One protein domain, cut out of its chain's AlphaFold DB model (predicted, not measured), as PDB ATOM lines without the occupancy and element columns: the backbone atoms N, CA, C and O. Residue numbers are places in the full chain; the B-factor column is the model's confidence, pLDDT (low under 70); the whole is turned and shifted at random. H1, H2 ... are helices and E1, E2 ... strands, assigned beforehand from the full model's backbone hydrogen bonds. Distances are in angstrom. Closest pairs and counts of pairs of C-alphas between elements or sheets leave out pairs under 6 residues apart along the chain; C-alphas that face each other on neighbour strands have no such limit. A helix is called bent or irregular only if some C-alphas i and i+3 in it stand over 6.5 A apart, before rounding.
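What this domain is: This is residues 5 to 179 of the 233 residues of the protein "Integrase" of Campylobacter coli (UniProt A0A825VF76). The model is an open frame with an empty middle: at one end a six-stranded sheet curls like part of a barrel with H3 over it, and at the other H1 and H5b lie side by side with H2 near their later ends. The long arm H5a bridges the two ends on one side of the frame, and the short strand pair E1 and E8 lies on the other side. The printed part has 175 residues, with helices and strands mixed, in the order H1 H2 E1 H3 E2 E3 E4 E5 E6 E7 H4 H5 E8. The large sheet runs E2 E5 E6 E7 E4 E3, all antiparallel; E1 and E8 are parallel. The whole is flat, spanning 65 by 50 by 23 A, and only just extended, close to loose, with a radius of gyration of the C-alphas of 23.6 A.

How they stand to each other: H1, residues 5 to 20, touches H2, residues 32 to 37, with residues 19 to 20 alone; the closest C-alphas, of Asn 19 and Pro 32, are 5.2 A apart. E1, residues 43 to 45, is the parallel neighbour of E8, residues 176 to 178, with N 45 and O 177 3.1 A apart. H3, residues 48 to 55, is on the large sheet at a height over the sheet of 9.4 A; its closest C-alpha pair with E5, residues 86 to 91, is Phe 53 and Val 90, 6.7 A. This strongly twisted sheet is a folded sheet, bent back on itself: E2, residues 59 to 62, E5 and E6, residues 98 to 102, face E4, residues 73 to 76, and E3, residues 68 to 70, with E7, residues 108 to 114, as the hinge. E5, E6 and E7 form a meander, each strand the antiparallel neighbour of the one before; E4 to E7 form a Greek key, its first strand the antiparallel neighbour of its fourth. Within hydrogen-bond range are N 61 and O 87 of E2 and E5, 3.0 A, N 90 and O 100 of E5 and E6, 2.9 A, N 112 and O 99 of E7 and E6, 2.8 A, N 76 and O 113 of E4 and E7, 2.9 A, and N 70 and O 73 of E3 and E4, 2.9 A. H4, residues 115 to 118, only grazes the sheet. H5, residues 122 to 170, was assigned as one helix by its hydrogen bonds but is bent, with C-alphas 148 and 151 7.3 A apart; its arms H5a, residues 122 to 148, and H5b, residues 151 to 170, stand at a steep tilt of 66 degrees. H5a is itself irregular, with C-alphas 145 and 148 7.2 A apart, and touches no helix. H5b touches H1, the same way at a tilt of 35.5 degrees, only just steep; the closest C-alphas, of Ala 13 and Leu 160, are 5.7 A apart. Every O i to N i+4 pair is within hydrogen-bond range in H1, H2 and H3; in H5a 21 of 23 are and in H5b 13 of 16, while H4 is too short for such a pair.

Where its parts are: H1 begins at C-alpha 5, (-39.357, 18.754, 154.285), and is 23.1 A long. E5 is 16.2 A, E6 13.1 A and E7 18.0 A long. H5a measures 41.2 A from C-alpha 122, (-13.985, 3.359, 134.628), and H5b 29.6 A. E8 ends at C-alpha 178, (-12.061, 8.063, 172.538).

The domain as a whole: The C-alphas farthest apart, of Lys 27 and Lys 65, are 67.0 A apart. The printed part has no cut, and the one long link is H1 to H2. Residues 23 to 29 and 126 to 152 stand free, among others. The mean pLDDT of the printed part is 74.8; 50 residues are under 70, among them 115 to 132 and 139 to 157.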
ATOM      1  N   SER A   5     -40.589  17.981 154.061       78.44
ATOM      2  CA  SER A   5     -39.357  18.754 154.285       78.44
ATOM      3  C   SER A   5     -39.599  19.992 155.147       78.44
ATOM      4  O   SER A   5     -38.879  20.217 156.111       78.44
ATOM      5  N   GLU A   6     -40.635  20.775 154.836       76.25
ATOM      6  CA  GLU A   6     -40.964  21.975 155.613       76.25
ATOM      7  C   GLU A   6     -41.387  21.608 157.041       76.25
ATOM      8  O   GLU A   6     -41.004  22.281 157.991       76.25
ATOM      9  N   ALA A   7     -42.135  20.513 157.221       82.88
ATOM     10  CA  ALA A   7     -42.505  20.029 158.549       82.88
ATOM     11  C   ALA A   7     -41.279  19.614 159.386       82.88
ATOM     12  O   ALA A   7     -41.246  19.910 160.582       82.88
ATOM     13  N   CYS A   8     -40.270  18.984 158.774       83.81
ATOM     14  CA  CYS A   8     -38.998  18.675 159.434       83.81
ATOM     15  C   CYS A   8     -38.244  19.947 159.846       83.81
ATOM     16  O   CYS A   8     -37.842  20.057 161.001       83.81
ATOM     17  N   GLU A   9     -38.129  20.934 158.950       83.12
ATOM     18  CA  GLU A   9     -37.467  22.220 159.234       83.12
ATOM     19  C   GLU A   9     -38.137  22.953 160.413       83.12
ATOM     20  O   GLU A   9     -37.470  23.430 161.335       83.12
ATOM     21  N   PHE A  10     -39.474  22.987 160.449       80.38
ATOM     22  CA  PHE A  10     -40.213  23.575 161.571       80.38
ATOM     23  C   PHE A  10     -40.004  22.821 162.885       80.38
ATOM     24  O   PHE A  10     -39.871  23.449 163.940       80.38
ATOM     25  N   LEU A  11     -39.988  21.487 162.835       87.44
ATOM     26  CA  LEU A  11     -39.754  20.662 164.016       87.44
ATOM     27  C   LEU A  11     -38.359  20.919 164.592       87.44
ATOM     28  O   LEU A  11     -38.235  21.131 165.797       87.44
ATOM     29  N   GLU A  12     -37.328  20.951 163.748       87.00
ATOM     30  CA  GLU A  12     -35.952  21.239 164.162       87.00
ATOM     31  C   GLU A  12     -35.836  22.615 164.826       87.00
ATOM     32  O   GLU A  12     -35.294  22.728 165.929       87.00
ATOM     33  N   ALA A  13     -36.418  23.649 164.215       84.31
ATOM     34  CA  ALA A  13     -36.414  24.995 164.779       84.31
ATOM     35  C   ALA A  13     -37.104  25.055 166.155       84.31
ATOM     36  O   ALA A  13     -36.599  25.698 167.080       84.31
ATOM     37  N   GLU A  14     -38.241  24.376 166.333       84.81
ATOM     38  CA  GLU A  14     -38.926  24.319 167.631       84.81
ATOM     39  C   GLU A  14     -38.151  23.510 168.679       84.81
ATOM     40  O   GLU A  14     -38.127  23.900 169.849       84.81
ATOM     41  N   VAL A  15     -37.457  22.439 168.286       87.88
ATOM     42  CA  VAL A  15     -36.566  21.688 169.187       87.88
ATOM     43  C   VAL A  15     -35.415  22.573 169.671       87.88
ATOM     44  O   VAL A  15     -35.147  22.614 170.875       87.88
ATOM     45  N   ILE A  16     -34.780  23.344 168.782       85.69
ATOM     46  CA  ILE A  16     -33.707  24.283 169.152       85.69
ATOM     47  C   ILE A  16     -34.234  25.342 170.127       85.69
ATOM     48  O   ILE A  16     -33.666  25.545 171.207       85.69
ATOM     49  N   LYS A  17     -35.374  25.965 169.809       84.50
ATOM     50  CA  LYS A  17     -36.020  26.937 170.706       84.50
ATOM     51  C   LYS A  17     -36.348  26.319 172.057       84.50
ATOM     52  O   LYS A  17     -36.124  26.957 173.087       84.50
ATOM     53  N   TRP A  18     -36.855  25.089 172.087       86.00
ATOM     54  CA  TRP A  18     -37.125  24.385 173.335       86.00
ATOM     55  C   TRP A  18     -35.839  24.152 174.131       86.00
ATOM     56  O   TRP A  18     -35.829  24.404 175.337       86.00
ATOM     57  N   ASN A  19     -34.735  23.765 173.495       86.12
ATOM     58  CA  ASN A  19     -33.455  23.554 174.174       86.12
ATOM     59  C   ASN A  19     -32.884  24.834 174.800       86.12
ATOM     60  O   ASN A  19     -32.317  24.770 175.892       86.12
ATOM     61  N   MET A  20     -33.083  25.994 174.166       83.56
ATOM     62  CA  MET A  20     -32.482  27.265 174.596       83.56
ATOM     63  C   MET A  20     -33.402  28.148 175.457       83.56
ATOM     64  O   MET A  20     -32.930  28.884 176.322       83.56
ATOM     65  N   SER A  21     -34.720  28.117 175.245       82.00
ATOM     66  CA  SER A  21     -35.618  29.163 175.754       82.00
ATOM     67  C   SER A  21     -35.987  29.012 177.231       82.00
ATOM     68  O   SER A  21     -36.580  28.022 177.654       82.00
ATOM     69  N   LYS A  22     -35.756  30.049 178.039       78.94
ATOM     70  CA  LYS A  22     -36.265  30.117 179.425       78.94
ATOM     71  C   LYS A  22     -37.702  30.626 179.532       78.94
ATOM     72  O   LYS A  22     -38.299  30.513 180.596       78.94
ATOM     73  N   VAL A  23     -38.269  31.149 178.444       76.69
ATOM     74  CA  VAL A  23     -39.526  31.922 178.449       76.69
ATOM     75  C   VAL A  23     -40.708  31.115 178.990       76.69
ATOM     76  O   VAL A  23     -41.547  31.648 179.706       76.69
ATOM     77  N   ARG A  24     -40.768  29.814 178.683       73.62
ATOM     78  CA  ARG A  24     -41.844  28.913 179.139       73.62
ATOM     79  C   ARG A  24     -41.479  28.103 180.388       73.62
ATOM     80  O   ARG A  24     -42.230  27.213 180.780       73.62
ATOM     81  N   ARG A  25     -40.318  28.358 181.002       79.69
ATOM     82  CA  ARG A  25     -39.817  27.594 182.155       79.69
ATOM     83  C   ARG A  25     -40.091  28.339 183.455       79.69
ATOM     84  O   ARG A  25     -40.036  29.564 183.510       79.69
ATOM     85  N   LYS A  26     -40.374  27.593 184.530       84.12
ATOM     86  CA  LYS A  26     -40.504  28.193 185.865       84.12
ATOM     87  C   LYS A  26     -39.163  28.799 186.282       84.12
ATOM     88  O   LYS A  26     -38.099  28.281 185.939       84.12
ATOM     89  N   LYS A  27     -39.222  29.885 187.053       81.38
ATOM     90  CA  LYS A  27     -38.039  30.584 187.564       81.38
ATOM     91  C   LYS A  27     -37.108  29.604 188.292       81.38
ATOM     92  O   LYS A  27     -37.556  28.858 189.155       81.38
ATOM     93  N   GLY A  28     -35.826  29.618 187.927       77.69
ATOM     94  CA  GLY A  28     -34.797  28.744 188.504       77.69
ATOM     95  C   GLY A  28     -34.643  27.371 187.836       77.69
ATOM     96  O   GLY A  28     -33.692  26.665 188.156       77.69
ATOM     97  N   ILE A  29     -35.513  26.990 186.891       85.50
ATOM     98  CA  ILE A  29     -35.350  25.744 186.127       85.50
ATOM     99  C   ILE A  29     -34.362  25.970 184.980       85.50
ATOM    100  O   ILE A  29     -34.591  26.820 184.116       85.50
ATOM    101  N   LYS A  30     -33.285  25.178 184.969       86.12
ATOM    102  CA  LYS A  30     -32.285  25.170 183.897       86.12
ATOM    103  C   LYS A  30     -32.876  24.670 182.579       86.12
ATOM    104  O   LYS A  30     -33.754  23.805 182.565       86.12
ATOM    105  N   THR A  31     -32.386  25.199 181.466       87.31
ATOM    106  CA  THR A  31     -32.718  24.669 180.138       87.31
ATOM    107  C   THR A  31     -31.963  23.355 179.868       87.31
ATOM    108  O   THR A  31     -30.949  23.097 180.516       87.31
ATOM    109  N   PRO A  32     -32.417  22.505 178.928       88.19
ATOM    110  CA  PRO A  32     -31.673  21.330 178.482       88.19
ATOM    111  C   PRO A  32     -30.238  21.664 178.077       88.19
ATOM    112  O   PRO A  32     -29.325  20.951 178.472       88.19
ATOM    113  N   LEU A  33     -30.036  22.787 177.379       86.12
ATOM    114  CA  LEU A  33     -28.706  23.283 177.030       86.12
ATOM    115  C   LEU A  33     -27.866  23.607 178.276       86.12
ATOM    116  O   LEU A  33     -26.708  23.220 178.363       86.12
ATOM    117  N   GLU A  34     -28.439  24.278 179.274       85.50
ATOM    118  CA  GLU A  34     -27.724  24.579 180.521       85.50
ATOM    119  C   GLU A  34     -27.407  23.325 181.335       85.50
ATOM    120  O   GLU A  34     -26.368  23.262 181.988       85.50
ATOM    121  N   LEU A  35     -28.300  22.334 181.316       87.31
ATOM    122  CA  LEU A  35     -28.057  21.035 181.935       87.31
ATOM    123  C   LEU A  35     -26.913  20.313 181.227       87.31
ATOM    124  O   LEU A  35     -25.990  19.867 181.907       87.31
ATOM    125  N   TRP A  36     -26.944  20.277 179.893       84.56
ATOM    126  CA  TRP A  36     -25.893  19.712 179.049       84.56
ATOM    127  C   TRP A  36     -24.538  20.364 179.328       84.56
ATOM    128  O   TRP A  36     -23.594  19.673 179.694       84.56
ATOM    129  N   ASN A  37     -24.465  21.695 179.277       85.69
ATOM    130  CA  ASN A  37     -23.234  22.449 179.523       85.69
ATOM    131  C   ASN A  37     -22.732  22.350 180.970       85.69
ATOM    132  O   ASN A  37     -21.554  22.578 181.230       85.69
ATOM    133  N   SER A  38     -23.611  22.036 181.926       85.75
ATOM    134  CA  SER A  38     -23.217  21.799 183.320       85.75
ATOM    135  C   SER A  38     -22.802  20.355 183.609       85.75
ATOM    136  O   SER A  38     -22.403  20.063 184.735       85.75
ATOM    137  N   CYS A  39     -22.922  19.454 182.632       81.25
ATOM    138  CA  CYS A  39     -22.515  18.066 182.775       81.25
ATOM    139  C   CYS A  39     -20.990  17.962 182.664       81.25
ATOM    140  O   CYS A  39     -20.401  18.277 181.634       81.25
ATOM    141  N   ASP A  40     -20.347  17.492 183.727       80.19
ATOM    142  CA  ASP A  40     -18.899  17.278 183.810       80.19
ATOM    143  C   ASP A  40     -18.467  15.876 183.354       80.19
ATOM    144  O   ASP A  40     -17.272  15.572 183.292       80.19
ATOM    145  N   ARG A  41     -19.435  15.013 183.023       79.06
ATOM    146  CA  ARG A  41     -19.174  13.648 182.575       79.06
ATOM    147  C   ARG A  41     -18.511  13.656 181.206       79.06
ATOM    148  O   ARG A  41     -19.005  14.270 180.264       79.06
ATOM    149  N   ALA A  42     -17.423  12.903 181.094       75.75
ATOM    150  CA  ALA A  42     -16.781  12.663 179.816       75.75
ATOM    151  C   ALA A  42     -17.734  11.927 178.865       75.75
ATOM    152  O   ALA A  42     -18.372  10.939 179.246       75.75
ATOM    153  N   ILE A  43     -17.804  12.396 177.622       74.88
ATOM    154  CA  ILE A  43     -18.541  11.707 176.566       74.88
ATOM    155  C   ILE A  43     -17.616  10.637 175.997       74.88
ATOM    156  O   ILE A  43     -16.567  10.945 175.427       74.88
ATOM    157  N   VAL A  44     -18.003   9.372 176.160       73.44
ATOM    158  CA  VAL A  44     -17.299   8.254 175.530       73.44
ATOM    159  C   VAL A  44     -17.810   8.118 174.102       73.44
ATOM    160  O   VAL A  44     -18.962   7.745 173.879       73.44
ATOM    161  N   LYS A  45     -16.957   8.440 173.127       69.69
ATOM    162  CA  LYS A  45     -17.283   8.233 171.714       69.69
ATOM    163  C   LYS A  45     -17.133   6.755 171.374       69.69
ATOM    164  O   LYS A  45     -16.029   6.216 171.434       69.69
ATOM    165  N   ILE A  46     -18.248   6.142 170.996       71.19
ATOM    166  CA  ILE A  46     -18.310   4.789 170.439       71.19
ATOM    167  C   ILE A  46     -18.014   4.891 168.942       71.19
ATOM    168  O   ILE A  46     -18.423   5.857 168.290       71.19
ATOM    169  N   SER A  47     -17.268   3.934 168.394       71.75
ATOM    170  CA  SER A  47     -16.984   3.931 166.961       71.75
ATOM    171  C   SER A  47     -18.243   3.593 166.157       71.75
ATOM    172  O   SER A  47     -19.159   2.932 166.650       71.75
ATOM    173  N   TYR A  48     -18.310   4.049 164.907       71.69
ATOM    174  CA  TYR A  48     -19.496   3.835 164.073       71.69
ATOM    175  C   TYR A  48     -19.761   2.341 163.825       71.69
ATOM    176  O   TYR A  48     -20.904   1.901 163.773       71.69
ATOM    177  N   GLU A  49     -18.704   1.537 163.762       71.38
ATOM    178  CA  GLU A  49     -18.770   0.089 163.575       71.38
ATOM    179  C   GLU A  49     -19.370  -0.621 164.793       71.38
ATOM    180  O   GLU A  49     -20.159  -1.555 164.657       71.38
ATOM    181  N   GLU A  50     -19.017  -0.182 165.998       71.38
ATOM    182  CA  GLU A  50     -19.597  -0.699 167.240       71.38
ATOM    183  C   GLU A  50     -21.045  -0.228 167.407       71.38
ATOM    184  O   GLU A  50     -21.911  -0.985 167.856       71.38
ATOM    185  N   PHE A  51     -21.336   1.004 166.983       76.56
ATOM    186  CA  PHE A  51     -22.695   1.532 166.944       76.56
ATOM    187  C   PHE A  51     -23.589   0.731 165.993       76.56
ATOM    188  O   PHE A  51     -24.676   0.321 166.397       76.56
ATOM    189  N   LEU A  52     -23.128   0.451 164.770       74.88
ATOM    190  CA  LEU A  52     -23.863  -0.342 163.782       74.88
ATOM    191  C   LEU A  52     -24.207  -1.724 164.320       74.88
ATOM    192  O   LEU A  52     -25.337  -2.177 164.150       74.88
ATOM    193  N   PHE A  53     -23.284  -2.370 165.040       74.50
ATOM    194  CA  PHE A  53     -23.611  -3.628 165.695       74.50
ATOM    195  C   PHE A  53     -24.771  -3.470 166.679       74.50
ATOM    196  O   PHE A  53     -25.607  -4.356 166.766       74.50
ATOM    197  N   ASN A  54     -24.873  -2.379 167.430       72.69
ATOM    198  CA  ASN A  54     -25.944  -2.219 168.416       72.69
ATOM    199  C   ASN A  54     -27.267  -1.720 167.826       72.69
ATOM    200  O   ASN A  54     -28.322  -2.144 168.295       72.69
ATOM    201  N   ALA A  55     -27.218  -0.851 166.820       69.62
ATOM    202  CA  ALA A  55     -28.390  -0.200 166.239       69.62
ATOM    203  C   ALA A  55     -28.969  -0.941 165.023       69.62
ATOM    204  O   ALA A  55     -30.157  -0.812 164.732       69.62
ATOM    205  N   GLY A  56     -28.145  -1.701 164.302       66.62
ATOM    206  CA  GLY A  56     -28.534  -2.356 163.061       66.62
ATOM    207  C   GLY A  56     -29.344  -3.636 163.262       66.62
ATOM    208  O   GLY A  56     -29.215  -4.339 164.269       66.62
ATOM    209  N   ASN A  57     -30.165  -3.972 162.262       74.69
ATOM    210  CA  ASN A  57     -30.863  -5.251 162.231       74.69
ATOM    211  C   ASN A  57     -29.849  -6.383 162.004       74.69
ATOM    212  O   ASN A  57     -29.119  -6.391 161.012       74.69
ATOM    213  N   LYS A  58     -29.782  -7.322 162.951       80.94
ATOM    214  CA  LYS A  58     -28.792  -8.404 162.963       80.94
ATOM    215  C   LYS A  58     -29.365  -9.617 162.259       80.94
ATOM    216  O   LYS A  58     -30.090 -10.398 162.879       80.94
ATOM    217  N   GLU A  59     -28.987  -9.836 161.007       84.31
ATOM    218  CA  GLU A  59     -29.334 -11.091 160.345       84.31
ATOM    219  C   GLU A  59     -28.218 -12.117 160.481       84.31
ATOM    220  O   GLU A  59     -27.036 -11.827 160.293       84.31
ATOM    221  N   LEU A  60     -28.604 -13.356 160.771       87.56
ATOM    222  CA  LEU A  60     -27.688 -14.487 160.760       87.56
ATOM    223  C   LEU A  60     -27.577 -15.037 159.342       87.56
ATOM    224  O   LEU A  60     -28.567 -15.471 158.751       87.56
ATOM    225  N   ARG A  61     -26.357 -15.063 158.809       88.19
ATOM    226  CA  ARG A  61     -26.053 -15.623 157.489       88.19
ATOM    227  C   ARG A  61     -24.883 -16.596 157.579       88.19
ATOM    228  O   ARG A  61     -24.111 -16.598 158.536       88.19
ATOM    229  N   VAL A  62     -24.777 -17.462 156.577       87.88
ATOM    230  CA  VAL A  62     -23.670 -18.414 156.437       87.88
ATOM    231  C   VAL A  62     -22.779 -17.945 155.301       87.88
ATOM    232  O   VAL A  62     -23.276 -17.601 154.227       87.88
ATOM    233  N   VAL A  63     -21.467 -17.955 155.525       87.62
ATOM    234  CA  VAL A  63     -20.499 -17.638 154.474       87.62
ATOM    235  C   VAL A  63     -20.530 -18.715 153.394       87.62
ATOM    236  O   VAL A  63     -20.212 -19.878 153.650       87.62
ATOM    237  N   GLY A  64     -20.896 -18.333 152.171       86.12
ATOM    238  CA  GLY A  64     -20.831 -19.194 150.996       86.12
ATOM    239  C   GLY A  64     -19.493 -19.084 150.262       86.12
ATOM    240  O   GLY A  64     -18.716 -18.157 150.470       86.12
ATOM    241  N   LYS A  65     -19.240 -19.999 149.316       81.75
ATOM    242  CA  LYS A  65     -18.035 -19.961 148.455       81.75
ATOM    243  C   LYS A  65     -17.920 -18.672 147.633       81.75
ATOM    244  O   LYS A  65     -16.825 -18.245 147.296       81.75
ATOM    245  N   LYS A  66     -19.064 -18.080 147.278       79.31
ATOM    246  CA  LYS A  66     -19.152 -16.822 146.527       79.31
ATOM    247  C   LYS A  66     -19.326 -15.607 147.444       79.31
ATOM    248  O   LYS A  66     -19.627 -14.542 146.938       79.31
ATOM    249  N   GLY A  67     -19.148 -15.738 148.754       83.94
ATOM    250  CA  GLY A  67     -19.433 -14.671 149.711       83.94
ATOM    251  C   GLY A  67     -20.792 -14.831 150.387       83.94
ATOM    252  O   GLY A  67     -21.351 -15.933 150.436       83.94
ATOM    253  N   ILE A  68     -21.311 -13.733 150.932       85.81
ATOM    254  CA  ILE A  68     -22.570 -13.708 151.686       85.81
ATOM    255  C   ILE A  68     -23.669 -13.123 150.803       85.81
ATOM    256  O   ILE A  68     -23.512 -12.032 150.259       85.81
ATOM    257  N   ASN A  69     -24.782 -13.850 150.678       84.06
ATOM    258  CA  ASN A  69     -25.992 -13.326 150.053       84.06
ATOM    259  C   ASN A  69     -26.842 -12.611 151.109       84.06
ATOM    260  O   ASN A  69     -27.294 -13.241 152.073       84.06
ATOM    261  N   PHE A  70     -27.038 -11.312 150.918       82.31
ATOM    262  CA  PHE A  70     -27.822 -10.445 151.783       82.31
ATOM    263  C   PHE A  70     -28.710  -9.567 150.896       82.31
ATOM    264  O   PHE A  70     -28.212  -8.937 149.968       82.31
ATOM    265  N   GLU A  71     -30.027  -9.592 151.127       79.81
ATOM    266  CA  GLU A  71     -31.023  -8.833 150.344       79.81
ATOM    267  C   GLU A  71     -30.856  -8.940 148.811       79.81
ATOM    268  O   GLU A  71     -30.958  -7.962 148.072       79.81
ATOM    269  N   SER A  72     -30.612 -10.156 148.309       77.50
ATOM    270  CA  SER A  72     -30.392 -10.454 146.880       77.50
ATOM    271  C   SER A  72     -29.093  -9.900 146.276       77.50
ATOM    272  O   SER A  72     -28.915  -9.953 145.058       77.50
ATOM    273  N   ARG A  73     -28.159  -9.414 147.100       80.88
ATOM    274  CA  ARG A  73     -26.819  -8.965 146.692       80.88
ATOM    275  C   ARG A  73     -25.750  -9.878 147.263       80.88
ATOM    276  O   ARG A  73     -25.938 -10.512 148.301       80.88
ATOM    277  N   VAL A  74     -24.618  -9.952 146.571       84.38
ATOM    278  CA  VAL A  74     -23.489 -10.794 146.973       84.38
ATOM    279  C   VAL A  74     -22.361  -9.903 147.456       84.38
ATOM    280  O   VAL A  74     -21.773  -9.157 146.675       84.38
ATOM    281  N   TYR A  75     -22.049 -10.010 148.741       83.94
ATOM    282  CA  TYR A  75     -20.976  -9.256 149.371       83.94
ATOM    283  C   TYR A  75     -19.734 -10.130 149.508       83.94
ATOM    284  O   TYR A  75     -19.830 -11.303 149.889       83.94
ATOM    285  N   LYS A  76     -18.566  -9.558 149.211       82.00
ATOM    286  CA  LYS A  76     -17.255 -10.210 149.327       82.00
ATOM    287  C   LYS A  76     -16.257  -9.302 150.041       82.00
ATOM    288  O   LYS A  76     -16.303  -8.084 149.925       82.00
ATOM    289  N   SER A  77     -15.341  -9.930 150.766       81.00
ATOM    290  CA  SER A  77     -14.177  -9.295 151.382       81.00
ATOM    291  C   SER A  77     -12.998 -10.255 151.298       81.00
ATOM    292  O   SER A  77     -13.189 -11.472 151.322       81.00
ATOM    293  N   ALA A  78     -11.780  -9.719 151.228       73.75
ATOM    294  CA  ALA A  78     -10.564 -10.519 151.322       73.75
ATOM    295  C   ALA A  78     -10.358 -11.132 152.720       73.75
ATOM    296  O   ALA A  78      -9.673 -12.144 152.836       73.75
ATOM    297  N   LEU A  79     -10.947 -10.532 153.759       77.19
ATOM    298  CA  LEU A  79     -10.844 -10.964 155.158       77.19
ATOM    299  C   LEU A  79     -12.095 -11.729 155.616       77.19
ATOM    300  O   LEU A  79     -12.437 -11.751 156.797       77.19
ATOM    301  N   MET A  80     -12.831 -12.326 154.677       81.12
ATOM    302  CA  MET A  80     -14.033 -13.079 155.009       81.12
ATOM    303  C   MET A  80     -13.671 -14.375 155.762       81.12
ATOM    304  O   MET A  80     -12.731 -15.066 155.360       81.12
ATOM    305  N   PRO A  81     -14.405 -14.739 156.831       80.75
ATOM    306  CA  PRO A  81     -14.170 -15.989 157.548       80.75
ATOM    307  C   PRO A  81     -14.438 -17.215 156.664       80.75
ATOM    308  O   PRO A  81     -15.065 -17.124 155.608       80.75
ATOM    309  N   SER A  82     -13.962 -18.387 157.093       84.12
ATOM    310  CA  SER A  82     -14.024 -19.621 156.302       84.12
ATOM    311  C   SER A  82     -15.449 -19.985 155.864       84.12
ATOM    312  O   SER A  82     -16.427 -19.758 156.582       84.12
ATOM    313  N   VAL A  83     -15.566 -20.600 154.684       85.25
ATOM    314  CA  VAL A  83     -16.850 -21.050 154.122       85.25
ATOM    315  C   VAL A  83     -17.563 -21.987 155.103       85.25
ATOM    316  O   VAL A  83     -16.954 -22.908 155.638       85.25
ATOM    317  N   GLY A  84     -18.857 -21.757 155.327       82.38
ATOM    318  CA  GLY A  84     -19.673 -22.490 156.303       82.38
ATOM    319  C   GLY A  84     -19.757 -21.831 157.684       82.38
ATOM    320  O   GLY A  84     -20.585 -22.242 158.498       82.38
ATOM    321  N   THR A  85     -18.972 -20.781 157.946       87.19
ATOM    322  CA  THR A  85     -19.042 -20.039 159.213       87.19
ATOM    323  C   THR A  85     -20.346 -19.243 159.299       87.19
ATOM    324  O   THR A  85     -20.728 -18.550 158.351       87.19
ATOM    325  N   LYS A  86     -21.034 -19.338 160.443       87.25
ATOM    326  CA  LYS A  86     -22.203 -18.507 160.768       87.25
ATOM    327  C   LYS A  86     -21.734 -17.152 161.281       87.25
ATOM    328  O   LYS A  86     -20.962 -17.094 162.234       87.25
ATOM    329  N   VAL A  87     -22.235 -16.086 160.677       88.44
ATOM    330  CA  VAL A  87     -21.867 -14.706 160.998       88.44
ATOM    331  C   VAL A  87     -23.113 -13.841 161.148       88.44
ATOM    332  O   VAL A  87     -24.176 -14.161 160.606       88.44
ATOM    333  N   LYS A  88     -22.985 -12.752 161.907       87.62
ATOM    334  CA  LYS A  88     -24.002 -11.702 162.005       87.62
ATOM    335  C   LYS A  88     -23.671 -10.616 160.992       87.62
ATOM    336  O   LYS A  88     -22.566 -10.082 161.001       87.62
ATOM    337  N   CYS A  89     -24.620 -10.301 160.128       85.75
ATOM    338  CA  CYS A  89     -24.470  -9.284 159.099       85.75
ATOM    339  C   CYS A  89     -25.322  -8.071 159.451       85.75
ATOM    340  O   CYS A  89     -26.493  -8.222 159.806       85.75
ATOM    341  N   VAL A  90     -24.724  -6.889 159.337       84.62
ATOM    342  CA  VAL A  90     -25.398  -5.604 159.508       84.62
ATOM    343  C   VAL A  90     -25.105  -4.746 158.286       84.62
ATOM    344  O   VAL A  90     -23.945  -4.504 157.951       84.62
ATOM    345  N   GLN A  91     -26.156  -4.303 157.603       82.00
ATOM    346  CA  GLN A  91     -26.033  -3.376 156.483       82.00
ATOM    347  C   GLN A  91     -25.799  -1.959 157.004       82.00
ATOM    348  O   GLN A  91     -26.394  -1.551 158.004       82.00
ATOM    349  N   ASN A  92     -24.928  -1.213 156.330       78.44
ATOM    350  CA  ASN A  92     -24.737   0.196 156.638       78.44
ATOM    351  C   ASN A  92     -26.010   0.985 156.280       78.44
ATOM    352  O   ASN A  92     -26.487   0.910 155.147       78.44
ATOM    353  N   ILE A  93     -26.529   1.752 157.242       74.56
ATOM    354  CA  ILE A  93     -27.742   2.570 157.085       74.56
ATOM    355  C   ILE A  93     -27.524   3.650 156.018       74.56
ATOM    356  O   ILE A  93     -28.420   3.928 155.223       74.56
ATOM    357  N   ASP A  94     -26.315   4.209 155.956       70.38
ATOM    358  CA  ASP A  94     -25.977   5.296 155.037       70.38
ATOM    359  C   ASP A  94     -25.523   4.777 153.663       70.38
ATOM    360  O   ASP A  94     -25.579   5.495 152.661       70.38
ATOM    361  N   ASN A  95     -25.062   3.522 153.586       72.56
ATOM    362  CA  ASN A  95     -24.486   2.959 152.367       72.56
ATOM    363  C   ASN A  95     -24.799   1.467 152.179       72.56
ATOM    364  O   ASN A  95     -24.023   0.597 152.559       72.56
ATOM    365  N   ILE A  96     -25.861   1.165 151.433       76.06
ATOM    366  CA  ILE A  96     -26.306  -0.202 151.087       76.06
ATOM    367  C   ILE A  96     -25.179  -1.070 150.469       76.06
ATOM    368  O   ILE A  96     -25.248  -2.299 150.458       76.06
ATOM    369  N   LYS A  97     -24.116  -0.453 149.940       76.56
ATOM    370  CA  LYS A  97     -22.967  -1.141 149.329       76.56
ATOM    371  C   LYS A  97     -22.041  -1.810 150.344       76.56
ATOM    372  O   LYS A  97     -21.254  -2.669 149.951       76.56
ATOM    373  N   GLU A  98     -22.112  -1.401 151.604       81.81
ATOM    374  CA  GLU A  98     -21.246  -1.870 152.679       81.81
ATOM    375  C   GLU A  98     -22.021  -2.784 153.619       81.81
ATOM    376  O   GLU A  98     -23.078  -2.430 154.152       81.81
ATOM    377  N   LEU A  99     -21.459  -3.967 153.844       84.31
ATOM    378  CA  LEU A  99     -21.969  -4.939 154.793       84.31
ATOM    379  C   LEU A  99     -20.919  -5.186 155.871       84.31
ATOM    380  O   LEU A  99     -19.816  -5.654 155.588       84.31
ATOM    381  N   PHE A 100     -21.275  -4.900 157.115       85.38
ATOM    382  CA  PHE A 100     -20.439  -5.169 158.274       85.38
ATOM    383  C   PHE A 100     -20.702  -6.590 158.767       85.38
ATOM    384  O   PHE A 100     -21.848  -6.986 159.005       85.38
ATOM    385  N   ILE A 101     -19.635  -7.374 158.897       86.06
ATOM    386  CA  ILE A 101     -19.697  -8.774 159.310       86.06
ATOM    387  C   ILE A 101     -19.103  -8.893 160.709       86.06
ATOM    388  O   ILE A 101     -17.970  -8.483 160.957       86.06
ATOM    389  N   TYR A 102     -19.866  -9.509 161.606       86.06
ATOM    390  CA  TYR A 102     -19.498  -9.757 162.993       86.06
ATOM    391  C   TYR A 102     -19.562 -11.251 163.305       86.06
ATOM    392  O   TYR A 102     -20.303 -12.017 162.676       86.06
ATOM    393  N   ASP A 103     -18.810 -11.670 164.316       85.06
ATOM    394  CA  ASP A 103     -18.963 -12.998 164.897       85.06
ATOM    395  C   ASP A 103     -20.284 -13.117 165.693       85.06
ATOM    396  O   ASP A 103     -21.071 -12.173 165.839       85.06
ATOM    397  N   LEU A 104     -20.564 -14.311 166.220       83.81
ATOM    398  CA  LEU A 104     -21.755 -14.533 167.047       83.81
ATOM    399  C   LEU A 104     -21.698 -13.777 168.385       83.81
ATOM    400  O   LEU A 104     -22.757 -13.456 168.935       83.81
ATOM    401  N   SER A 105     -20.501 -13.461 168.870       79.44
ATOM    402  CA  SER A 105     -20.233 -12.739 170.118       79.44
ATOM    403  C   SER A 105     -20.360 -11.215 169.972       79.44
ATOM    404  O   SER A 105     -20.499 -10.525 170.977       79.44
ATOM    405  N   GLY A 106     -20.394 -10.693 168.744       72.69
ATOM    406  CA  GLY A 106     -20.458  -9.267 168.424       72.69
ATOM    407  C   GLY A 106     -19.122  -8.594 168.109       72.69
ATOM    408  O   GLY A 106     -19.086  -7.375 167.981       72.69
ATOM    409  N   ASN A 107     -18.039  -9.351 167.943       79.88
ATOM    410  CA  ASN A 107     -16.760  -8.811 167.492       79.88
ATOM    411  C   ASN A 107     -16.786  -8.574 165.982       79.88
ATOM    412  O   ASN A 107     -17.221  -9.435 165.215       79.88
ATOM    413  N   PHE A 108     -16.298  -7.410 165.555       80.94
ATOM    414  CA  PHE A 108     -16.163  -7.080 164.140       80.94
ATOM    415  C   PHE A 108     -15.113  -7.979 163.476       80.94
ATOM    416  O   PHE A 108     -13.996  -8.104 163.977       80.94
ATOM    417  N   LEU A 109     -15.478  -8.600 162.354       81.38
ATOM    418  CA  LEU A 109     -14.593  -9.466 161.577       81.38
ATOM    419  C   LEU A 109     -14.060  -8.738 160.348       81.38
ATOM    420  O   LEU A 109     -12.849  -8.645 160.166       81.38
ATOM    421  N   CYS A 110     -14.959  -8.245 159.495       81.25
ATOM    422  CA  CYS A 110     -14.579  -7.559 158.267       81.25
ATOM    423  C   CYS A 110     -15.733  -6.761 157.659       81.25
ATOM    424  O   CYS A 110     -16.913  -7.006 157.927       81.25
ATOM    425  N   LEU A 111     -15.370  -5.815 156.796       83.62
ATOM    426  CA  LEU A 111     -16.303  -5.116 155.922       83.62
ATOM    427  C   LEU A 111     -16.310  -5.811 154.565       83.62
ATOM    428  O   LEU A 111     -15.255  -6.036 153.969       83.62
ATOM    429  N   ALA A 112     -17.493  -6.163 154.083       82.69
ATOM    430  CA  ALA A 112     -17.690  -6.736 152.765       82.69
ATOM    431  C   ALA A 112     -18.398  -5.742 151.848       82.69
ATOM    432  O   ALA A 112     -19.335  -5.051 152.248       82.69
ATOM    433  N   LEU A 113     -17.936  -5.692 150.604       81.12
ATOM    434  CA  LEU A 113     -18.473  -4.827 149.562       81.12
ATOM    435  C   LEU A 113     -19.257  -5.656 148.550       81.12
ATOM    436  O   LEU A 113     -18.964  -6.833 148.322       81.12
ATOM    437  N   ASP A 114     -20.256  -5.029 147.942       80.50
ATOM    438  CA  ASP A 114     -21.062  -5.628 146.880       80.50
ATOM    439  C   ASP A 114     -20.206  -5.939 145.631       80.50
ATOM    440  O   ASP A 114     -19.561  -5.060 145.046       80.50
ATOM    441  N   GLU A 115     -20.222  -7.203 145.193       69.94
ATOM    442  CA  GLU A 115     -19.492  -7.693 144.017       69.94
ATOM    443  C   GLU A 115     -19.935  -7.006 142.713       69.94
ATOM    444  O   GLU A 115     -19.145  -6.902 141.769       69.94
ATOM    445  N   SER A 116     -21.174  -6.510 142.643       63.47
ATOM    446  CA  SER A 116     -21.694  -5.821 141.454       63.47
ATOM    447  C   SER A 116     -20.995  -4.482 141.177       63.47
ATOM    448  O   SER A 116     -20.894  -4.068 140.024       63.47
ATOM    449  N   ILE A 117     -20.445  -3.832 142.207       53.62
ATOM    450  CA  ILE A 117     -19.790  -2.519 142.095       53.62
ATOM    451  C   ILE A 117     -18.291  -2.663 141.855       53.62
ATOM    452  O   ILE A 117     -17.720  -1.873 141.106       53.62
ATOM    453  N   ALA A 118     -17.667  -3.715 142.392       50.94
ATOM    454  CA  ALA A 118     -16.268  -4.038 142.109       50.94
ATOM    455  C   ALA A 118     -15.992  -4.270 140.605       50.94
ATOM    456  O   ALA A 118     -14.850  -4.170 140.168       50.94
ATOM    457  N   LYS A 119     -17.032  -4.555 139.805       50.72
ATOM    458  CA  LYS A 119     -16.946  -4.784 138.350       50.72
ATOM    459  C   LYS A 119     -17.281  -3.566 137.482       50.72
ATOM    460  O   LYS A 119     -17.246  -3.689 136.259       50.72
ATOM    461  N   LEU A 120     -17.614  -2.405 138.053       47.12
ATOM    462  CA  LEU A 120     -17.864  -1.210 137.242       47.12
ATOM    463  C   LEU A 120     -16.536  -0.701 136.667       47.12
ATOM    464  O   LEU A 120     -15.710  -0.131 137.380       47.12
ATOM    465  N   SER A 121     -16.329  -0.902 135.364       49.28
ATOM    466  CA  SER A 121     -15.190  -0.317 134.658       49.28
ATOM    467  C   SER A 121     -15.253   1.218 134.734       49.28
ATOM    468  O   SER A 121     -16.327   1.819 134.873       49.28
ATOM    469  N   LYS A 122     -14.094   1.884 134.616       55.47
ATOM    470  CA  LYS A 122     -13.985   3.359 134.628       55.47
ATOM    471  C   LYS A 122     -14.924   4.039 133.617       55.47
ATOM    472  O   LYS A 122     -15.288   5.199 133.804       55.47
ATOM    473  N   GLU A 123     -15.317   3.340 132.559       53.88
ATOM    474  CA  GLU A 123     -16.185   3.845 131.496       53.88
ATOM    475  C   GLU A 123     -17.662   3.845 131.902       53.88
ATOM    476  O   GLU A 123     -18.345   4.857 131.733       53.88
ATOM    477  N   SER A 124     -18.135   2.770 132.538       50.88
ATOM    478  CA  SER A 124     -19.505   2.681 133.058       50.88
ATOM    479  C   SER A 124     -19.762   3.722 134.154       50.88
ATOM    480  O   SER A 124     -20.829   4.337 134.195       50.88
ATOM    481  N   TYR A 125     -18.757   4.006 134.992       54.19
ATOM    482  CA  TYR A 125     -18.828   5.070 136.001       54.19
ATOM    483  C   TYR A 125     -18.939   6.472 135.378       54.19
ATOM    484  O   TYR A 125     -19.723   7.303 135.843       54.19
ATOM    485  N   LYS A 126     -18.199   6.743 134.292       64.31
ATOM    486  CA  LYS A 126     -18.281   8.024 133.564       64.31
ATOM    487  C   LYS A 126     -19.659   8.243 132.941       64.31
ATOM    488  O   LYS A 126     -20.165   9.364 132.999       64.31
ATOM    489  N   MET A 127     -20.275   7.203 132.374       60.06
ATOM    490  CA  MET A 127     -21.622   7.310 131.798       60.06
ATOM    491  C   MET A 127     -22.687   7.576 132.867       60.06
ATOM    492  O   MET A 127     -23.502   8.480 132.692       60.06
ATOM    493  N   LEU A 128     -22.633   6.871 134.003       58.62
ATOM    494  CA  LEU A 128     -23.555   7.084 135.127       58.62
ATOM    495  C   LEU A 128     -23.429   8.489 135.729       58.62
ATOM    496  O   LEU A 128     -24.439   9.150 135.965       58.62
ATOM    497  N   LYS A 129     -22.200   8.988 135.913       66.50
ATOM    498  CA  LYS A 129     -21.961  10.351 136.409       66.50
ATOM    499  C   LYS A 129     -22.544  11.410 135.468       66.50
ATOM    500  O   LYS A 129     -23.161  12.363 135.930       66.50
ATOM    501  N   LYS A 130     -22.394  11.218 134.154       68.94
ATOM    502  CA  LYS A 130     -22.917  12.142 133.138       68.94
ATOM    503  C   LYS A 130     -24.451  12.156 133.099       68.94
ATOM    504  O   LYS A 130     -25.034  13.230 132.979       68.94
ATOM    505  N   GLY A 131     -25.090  10.990 133.240       65.81
ATOM    506  CA  GLY A 131     -26.548  10.876 133.364       65.81
ATOM    507  C   GLY A 131     -27.070  11.582 134.616       65.81
ATOM    508  O   GLY A 131     -27.917  12.467 134.519       65.81
ATOM    509  N   TYR A 132     -26.462  11.305 135.770       67.44
ATOM    510  CA  TYR A 132     -26.825  11.943 137.036       67.44
ATOM    511  C   TYR A 132     -26.643  13.469 137.007       67.44
ATOM    512  O   TYR A 132     -27.513  14.214 137.443       67.44
ATOM    513  N   GLU A 133     -25.546  13.973 136.432       70.31
ATOM    514  CA  GLU A 133     -25.329  15.417 136.270       70.31
ATOM    515  C   GLU A 133     -26.394  16.080 135.384       70.31
ATOM    516  O   GLU A 133     -26.783  17.222 135.649       70.31
ATOM    517  N   SER A 134     -26.878  15.387 134.349       67.50
ATOM    518  CA  SER A 134     -27.959  15.897 133.499       67.50
ATOM    519  C   SER A 134     -29.312  15.922 134.213       67.50
ATOM    520  O   SER A 134     -30.026  16.918 134.112       67.50
ATOM    521  N   GLU A 135     -29.621  14.902 135.015       63.88
ATOM    522  CA  GLU A 135     -30.841  14.850 135.826       63.88
ATOM    523  C   GLU A 135     -30.825  15.914 136.928       63.88
ATOM    524  O   GLU A 135     -31.794  16.651 137.099       63.88
ATOM    525  N   VAL A 136     -29.694  16.090 137.615       68.69
ATOM    526  CA  VAL A 136     -29.521  17.150 138.619       68.69
ATOM    527  C   VAL A 136     -29.655  18.537 137.992       68.69
ATOM    528  O   VAL A 136     -30.233  19.433 138.608       68.69
ATOM    529  N   LYS A 137     -29.147  18.748 136.770       73.38
ATOM    530  CA  LYS A 137     -29.348  20.011 136.042       73.38
ATOM    531  C   LYS A 137     -30.817  20.240 135.699       73.38
ATOM    532  O   LYS A 137     -31.305  21.339 135.944       73.38
ATOM    533  N   ALA A 138     -31.523  19.219 135.219       71.56
ATOM    534  CA  ALA A 138     -32.950  19.310 134.920       71.56
ATOM    535  C   ALA A 138     -33.775  19.625 136.180       71.56
ATOM    536  O   ALA A 138     -34.612  20.525 136.166       71.56
ATOM    537  N   ILE A 139     -33.474  18.968 137.305       62.38
ATOM    538  CA  ILE A 139     -34.109  19.240 138.603       62.38
ATOM    539  C   ILE A 139     -33.809  20.673 139.068       62.38
ATOM    540  O   ILE A 139     -34.713  21.376 139.517       62.38
ATOM    541  N   LYS A 140     -32.565  21.149 138.916       63.53
ATOM    542  CA  LYS A 140     -32.192  22.539 139.234       63.53
ATOM    543  C   LYS A 140     -32.920  23.563 138.361       63.53
ATOM    544  O   LYS A 140     -33.266  24.624 138.862       63.53
ATOM    545  N   GLU A 141     -33.146  23.286 137.080       68.50
ATOM    546  CA  GLU A 141     -33.896  24.187 136.193       68.50
ATOM    547  C   GLU A 141     -35.388  24.245 136.528       68.50
ATOM    548  O   GLU A 141     -35.996  25.309 136.419       68.50
ATOM    549  N   VAL A 142     -35.971  23.132 136.978       63.62
ATOM    550  CA  VAL A 142     -37.349  23.100 137.487       63.62
ATOM    551  C   VAL A 142     -37.451  23.873 138.805       63.62
ATOM    552  O   VAL A 142     -38.320  24.730 138.934       63.62
ATOM    553  N   LEU A 143     -36.502  23.681 139.729       58.53
ATOM    554  CA  LEU A 143     -36.417  24.447 140.982       58.53
ATOM    555  C   LEU A 143     -36.261  25.957 140.753       58.53
ATOM    556  O   LEU A 143     -36.848  26.743 141.491       58.53
ATOM    557  N   LYS A 144     -35.526  26.372 139.713       62.22
ATOM    558  CA  LYS A 144     -35.402  27.787 139.323       62.22
ATOM    559  C   LYS A 144     -36.715  28.393 138.821       62.22
ATOM    560  O   LYS A 144     -36.933  29.587 138.964       62.22
ATOM    561  N   LYS A 145     -37.608  27.593 138.231       59.59
ATOM    562  CA  LYS A 145     -38.929  28.069 137.781       59.59
ATOM    563  C   LYS A 145     -39.924  28.231 138.939       59.59
ATOM    564  O   LYS A 145     -40.834  29.047 138.827       59.59
ATOM    565  N   ASP A 146     -39.695  27.544 140.059       53.97
ATOM    566  CA  ASP A 146     -40.453  27.688 141.312       53.97
ATOM    567  C   ASP A 146     -39.964  28.855 142.205       53.97
ATOM    568  O   ASP A 146     -40.544  29.121 143.263       53.97
ATOM    569  N   GLU A 147     -38.940  29.611 141.781       52.31
ATOM    570  CA  GLU A 147     -38.359  30.746 142.528       52.31
ATOM    571  C   GLU A 147     -39.358  31.885 142.815       52.31
ATOM    572  O   GLU A 147     -39.134  32.696 143.714       52.31
ATOM    573  N   ILE A 148     -40.510  31.928 142.141       50.59
ATOM    574  CA  ILE A 148     -41.537  32.963 142.363       50.59
ATOM    575  C   ILE A 148     -42.299  32.743 143.696       50.59
ATOM    576  O   ILE A 148     -42.928  33.666 144.209       50.59
ATOM    577  N   ALA A 149     -42.160  31.577 144.343       53.19
ATOM    578  CA  ALA A 149     -42.660  31.314 145.703       53.19
ATOM    579  C   ALA A 149     -41.579  31.451 146.808       53.19
ATOM    580  O   ALA A 149     -41.835  31.126 147.972       53.19
ATOM    581  N   ALA A 150     -40.361  31.900 146.467       51.50
ATOM    582  CA  ALA A 150     -39.181  31.829 147.336       51.50
ATOM    583  C   ALA A 150     -39.049  32.965 148.365       51.50
ATOM    584  O   ALA A 150     -38.360  32.791 149.369       51.50
ATOM    585  N   PHE A 151     -39.723  34.104 148.177       48.56
ATOM    586  CA  PHE A 151     -39.502  35.279 149.033       48.56
ATOM    587  C   PHE A 151     -39.986  35.084 150.483       48.56
ATOM    588  O   PHE A 151     -39.454  35.693 151.402       48.56
ATOM    589  N   THR A 152     -40.948  34.186 150.723       51.69
ATOM    590  CA  THR A 152     -41.414  33.836 152.080       51.69
ATOM    591  C   THR A 152     -40.721  32.591 152.655       51.69
ATOM    592  O   THR A 152     -40.675  32.438 153.872       51.69
ATOM    593  N   LYS A 153     -40.145  31.718 151.809       51.50
ATOM    594  CA  LYS A 153     -39.419  30.500 152.235       51.50
ATOM    595  C   LYS A 153     -37.947  30.754 152.583       51.50
ATOM    596  O   LYS A 153     -37.380  30.006 153.375       51.50
ATOM    597  N   LEU A 154     -37.339  31.805 152.023       54.00
ATOM    598  CA  LEU A 154     -35.951  32.202 152.299       54.00
ATOM    599  C   LEU A 154     -35.721  32.571 153.774       54.00
ATOM    600  O   LEU A 154     -34.692  32.196 154.327       54.00
ATOM    601  N   ASN A 155     -36.705  33.190 154.436       58.69
ATOM    602  CA  ASN A 155     -36.569  33.573 155.844       58.69
ATOM    603  C   ASN A 155     -36.541  32.371 156.795       58.69
ATOM    604  O   ASN A 155     -35.756  32.368 157.725       58.69
ATOM    605  N   ILE A 156     -37.327  31.315 156.552       61.94
ATOM    606  CA  ILE A 156     -37.404  30.181 157.492       61.94
ATOM    607  C   ILE A 156     -36.090  29.392 157.515       61.94
ATOM    608  O   ILE A 156     -35.629  28.998 158.582       61.94
ATOM    609  N   LYS A 157     -35.470  29.180 156.350       69.06
ATOM    610  CA  LYS A 157     -34.190  28.462 156.260       69.06
ATOM    611  C   LYS A 157     -33.043  29.259 156.855       69.06
ATOM    612  O   LYS A 157     -32.197  28.685 157.533       69.06
ATOM    613  N   GLN A 158     -33.035  30.565 156.611       73.56
ATOM    614  CA  GLN A 158     -32.036  31.458 157.173       73.56
ATOM    615  C   GLN A 158     -32.198  31.576 158.696       73.56
ATOM    616  O   GLN A 158     -31.227  31.383 159.416       73.56
ATOM    617  N   ASP A 159     -33.430  31.728 159.191       69.75
ATOM    618  CA  ASP A 159     -33.739  31.722 160.626       69.75
ATOM    619  C   ASP A 159     -33.340  30.396 161.294       69.75
ATOM    620  O   ASP A 159     -32.825  30.386 162.411       69.75
ATOM    621  N   LEU A 160     -33.568  29.257 160.626       76.50
ATOM    622  CA  LEU A 160     -33.157  27.939 161.117       76.50
ATOM    623  C   LEU A 160     -31.629  27.853 161.208       76.50
ATOM    624  O   LEU A 160     -31.105  27.434 162.237       76.50
ATOM    625  N   GLN A 161     -30.917  28.299 160.174       83.19
ATOM    626  CA  GLN A 161     -29.457  28.313 160.150       83.19
ATOM    627  C   GLN A 161     -28.870  29.232 161.236       83.19
ATOM    628  O   GLN A 161     -27.918  28.857 161.928       83.19
ATOM    629  N   ASP A 162     -29.470  30.400 161.454       81.44
ATOM    630  CA  ASP A 162     -29.080  31.323 162.521       81.44
ATOM    631  C   ASP A 162     -29.348  30.713 163.908       81.44
ATOM    632  O   ASP A 162     -28.500  30.787 164.798       81.44
ATOM    633  N   LEU A 163     -30.480  30.023 164.091       76.81
ATOM    634  CA  LEU A 163     -30.785  29.285 165.322       76.81
ATOM    635  C   LEU A 163     -29.820  28.117 165.563       76.81
ATOM    636  O   LEU A 163     -29.398  27.913 166.701       76.81
ATOM    637  N   GLN A 164     -29.459  27.367 164.520       82.50
ATOM    638  CA  GLN A 164     -28.468  26.290 164.599       82.50
ATOM    639  C   GLN A 164     -27.106  26.834 165.015       82.50
ATOM    640  O   GLN A 164     -26.526  26.340 165.977       82.50
ATOM    641  N   SER A 165     -26.628  27.893 164.360       82.56
ATOM    642  CA  SER A 165     -25.334  28.494 164.694       82.56
ATOM    643  C   SER A 165     -25.312  29.072 166.112       82.56
ATOM    644  O   SER A 165     -24.343  28.885 166.846       82.56
ATOM    645  N   ALA A 166     -26.394  29.718 166.558       78.81
ATOM    646  CA  ALA A 166     -26.519  30.198 167.932       78.81
ATOM    647  C   ALA A 166     -26.523  29.046 168.949       78.81
ATOM    648  O   ALA A 166     -25.930  29.173 170.023       78.81
ATOM    649  N   PHE A 167     -27.169  27.926 168.617       75.94
ATOM    650  CA  PHE A 167     -27.165  26.725 169.445       75.94
ATOM    651  C   PHE A 167     -25.765  26.108 169.530       75.94
ATOM    652  O   PHE A 167     -25.276  25.887 170.637       75.94
ATOM    653  N   GLU A 168     -25.087  25.909 168.401       79.94
ATOM    654  CA  GLU A 168     -23.724  25.368 168.348       79.94
ATOM    655  C   GLU A 168     -22.731  26.235 169.124       79.94
ATOM    656  O   GLU A 168     -22.017  25.729 169.985       79.94
ATOM    657  N   ASN A 169     -22.764  27.556 168.925       81.88
ATOM    658  CA  ASN A 169     -21.906  28.499 169.652       81.88
ATOM    659  C   ASN A 169     -22.180  28.536 171.163       81.88
ATOM    660  O   ASN A 169     -21.344  28.993 171.940       81.88
ATOM    661  N   SER A 170     -23.366  28.101 171.593       74.75
ATOM    662  CA  SER A 170     -23.745  28.060 173.005       74.75
ATOM    663  C   SER A 170     -23.354  26.761 173.710       74.75
ATOM    664  O   SER A 170     -23.466  26.689 174.937       74.75
ATOM    665  N   LEU A 171     -22.914  25.737 172.974       78.44
ATOM    666  CA  LEU A 171     -22.459  24.469 173.537       78.44
ATOM    667  C   LEU A 171     -21.028  24.604 174.066       78.44
ATOM    668  O   LEU A 171     -20.141  25.129 173.399       78.44
ATOM    669  N   VAL A 172     -20.794  24.104 175.277       77.00
ATOM    670  CA  VAL A 172     -19.436  23.978 175.825       77.00
ATOM    671  C   VAL A 172     -18.751  22.777 175.171       77.00
ATOM    672  O   VAL A 172     -19.370  21.722 175.028       77.00
ATOM    673  N   GLU A 173     -17.472  22.921 174.802       70.12
ATOM    674  CA  GLU A 173     -16.670  21.815 174.271       70.12
ATOM    675  C   GLU A 173     -16.681  20.631 175.247       70.12
ATOM    676  O   GLU A 173     -16.220  20.717 176.391       70.12
ATOM    677  N   ALA A 174     -17.247  19.512 174.800       63.78
ATOM    678  CA  ALA A 174     -17.327  18.315 175.612       63.78
ATOM    679  C   ALA A 174     -15.932  17.707 175.800       63.78
ATOM    680  O   ALA A 174     -15.134  17.619 174.866       63.78
ATOM    681  N   LYS A 175     -15.648  17.208 177.007       64.75
ATOM    682  CA  LYS A 175     -14.466  16.372 177.245       64.75
ATOM    683  C   LYS A 175     -14.696  15.011 176.598       64.75
ATOM    684  O   LYS A 175     -15.356  14.142 177.171       64.75
ATOM    685  N   GLU A 176     -14.189  14.853 175.383       64.38
ATOM    686  CA  GLU A 176     -14.311  13.618 174.621       64.38
ATOM    687  C   GLU A 176     -13.226  12.623 175.028       64.38
ATOM    688  O   GLU A 176     -12.032  12.924 175.007       64.38
ATOM    689  N   VAL A 177     -13.643  11.408 175.368       65.44
ATOM    690  CA  VAL A 177     -12.732  10.278 175.543       65.44
ATOM    691  C   VAL A 177     -13.004   9.301 174.412       65.44
ATOM    692  O   VAL A 177     -14.099   8.751 174.285       65.44
ATOM    693  N   HIS A 178     -12.000   9.092 173.565       56.78
ATOM    694  CA  HIS A 178     -12.061   8.063 172.538       56.78
ATOM    695  C   HIS A 178     -11.804   6.701 173.170       56.78
ATOM    696  O   HIS A 178     -10.719   6.440 173.696       56.78
ATOM    697  N   GLN A 179     -12.788   5.813 173.090       57.19
ATOM    698  CA  GLN A 179     -12.547   4.407 173.361       57.19
ATOM    699  C   GLN A 179     -11.701   3.834 172.216       57.19
ATOM    700  O   GLN A 179     -11.978   4.082 171.040       57.19
TER     701      GLN A 179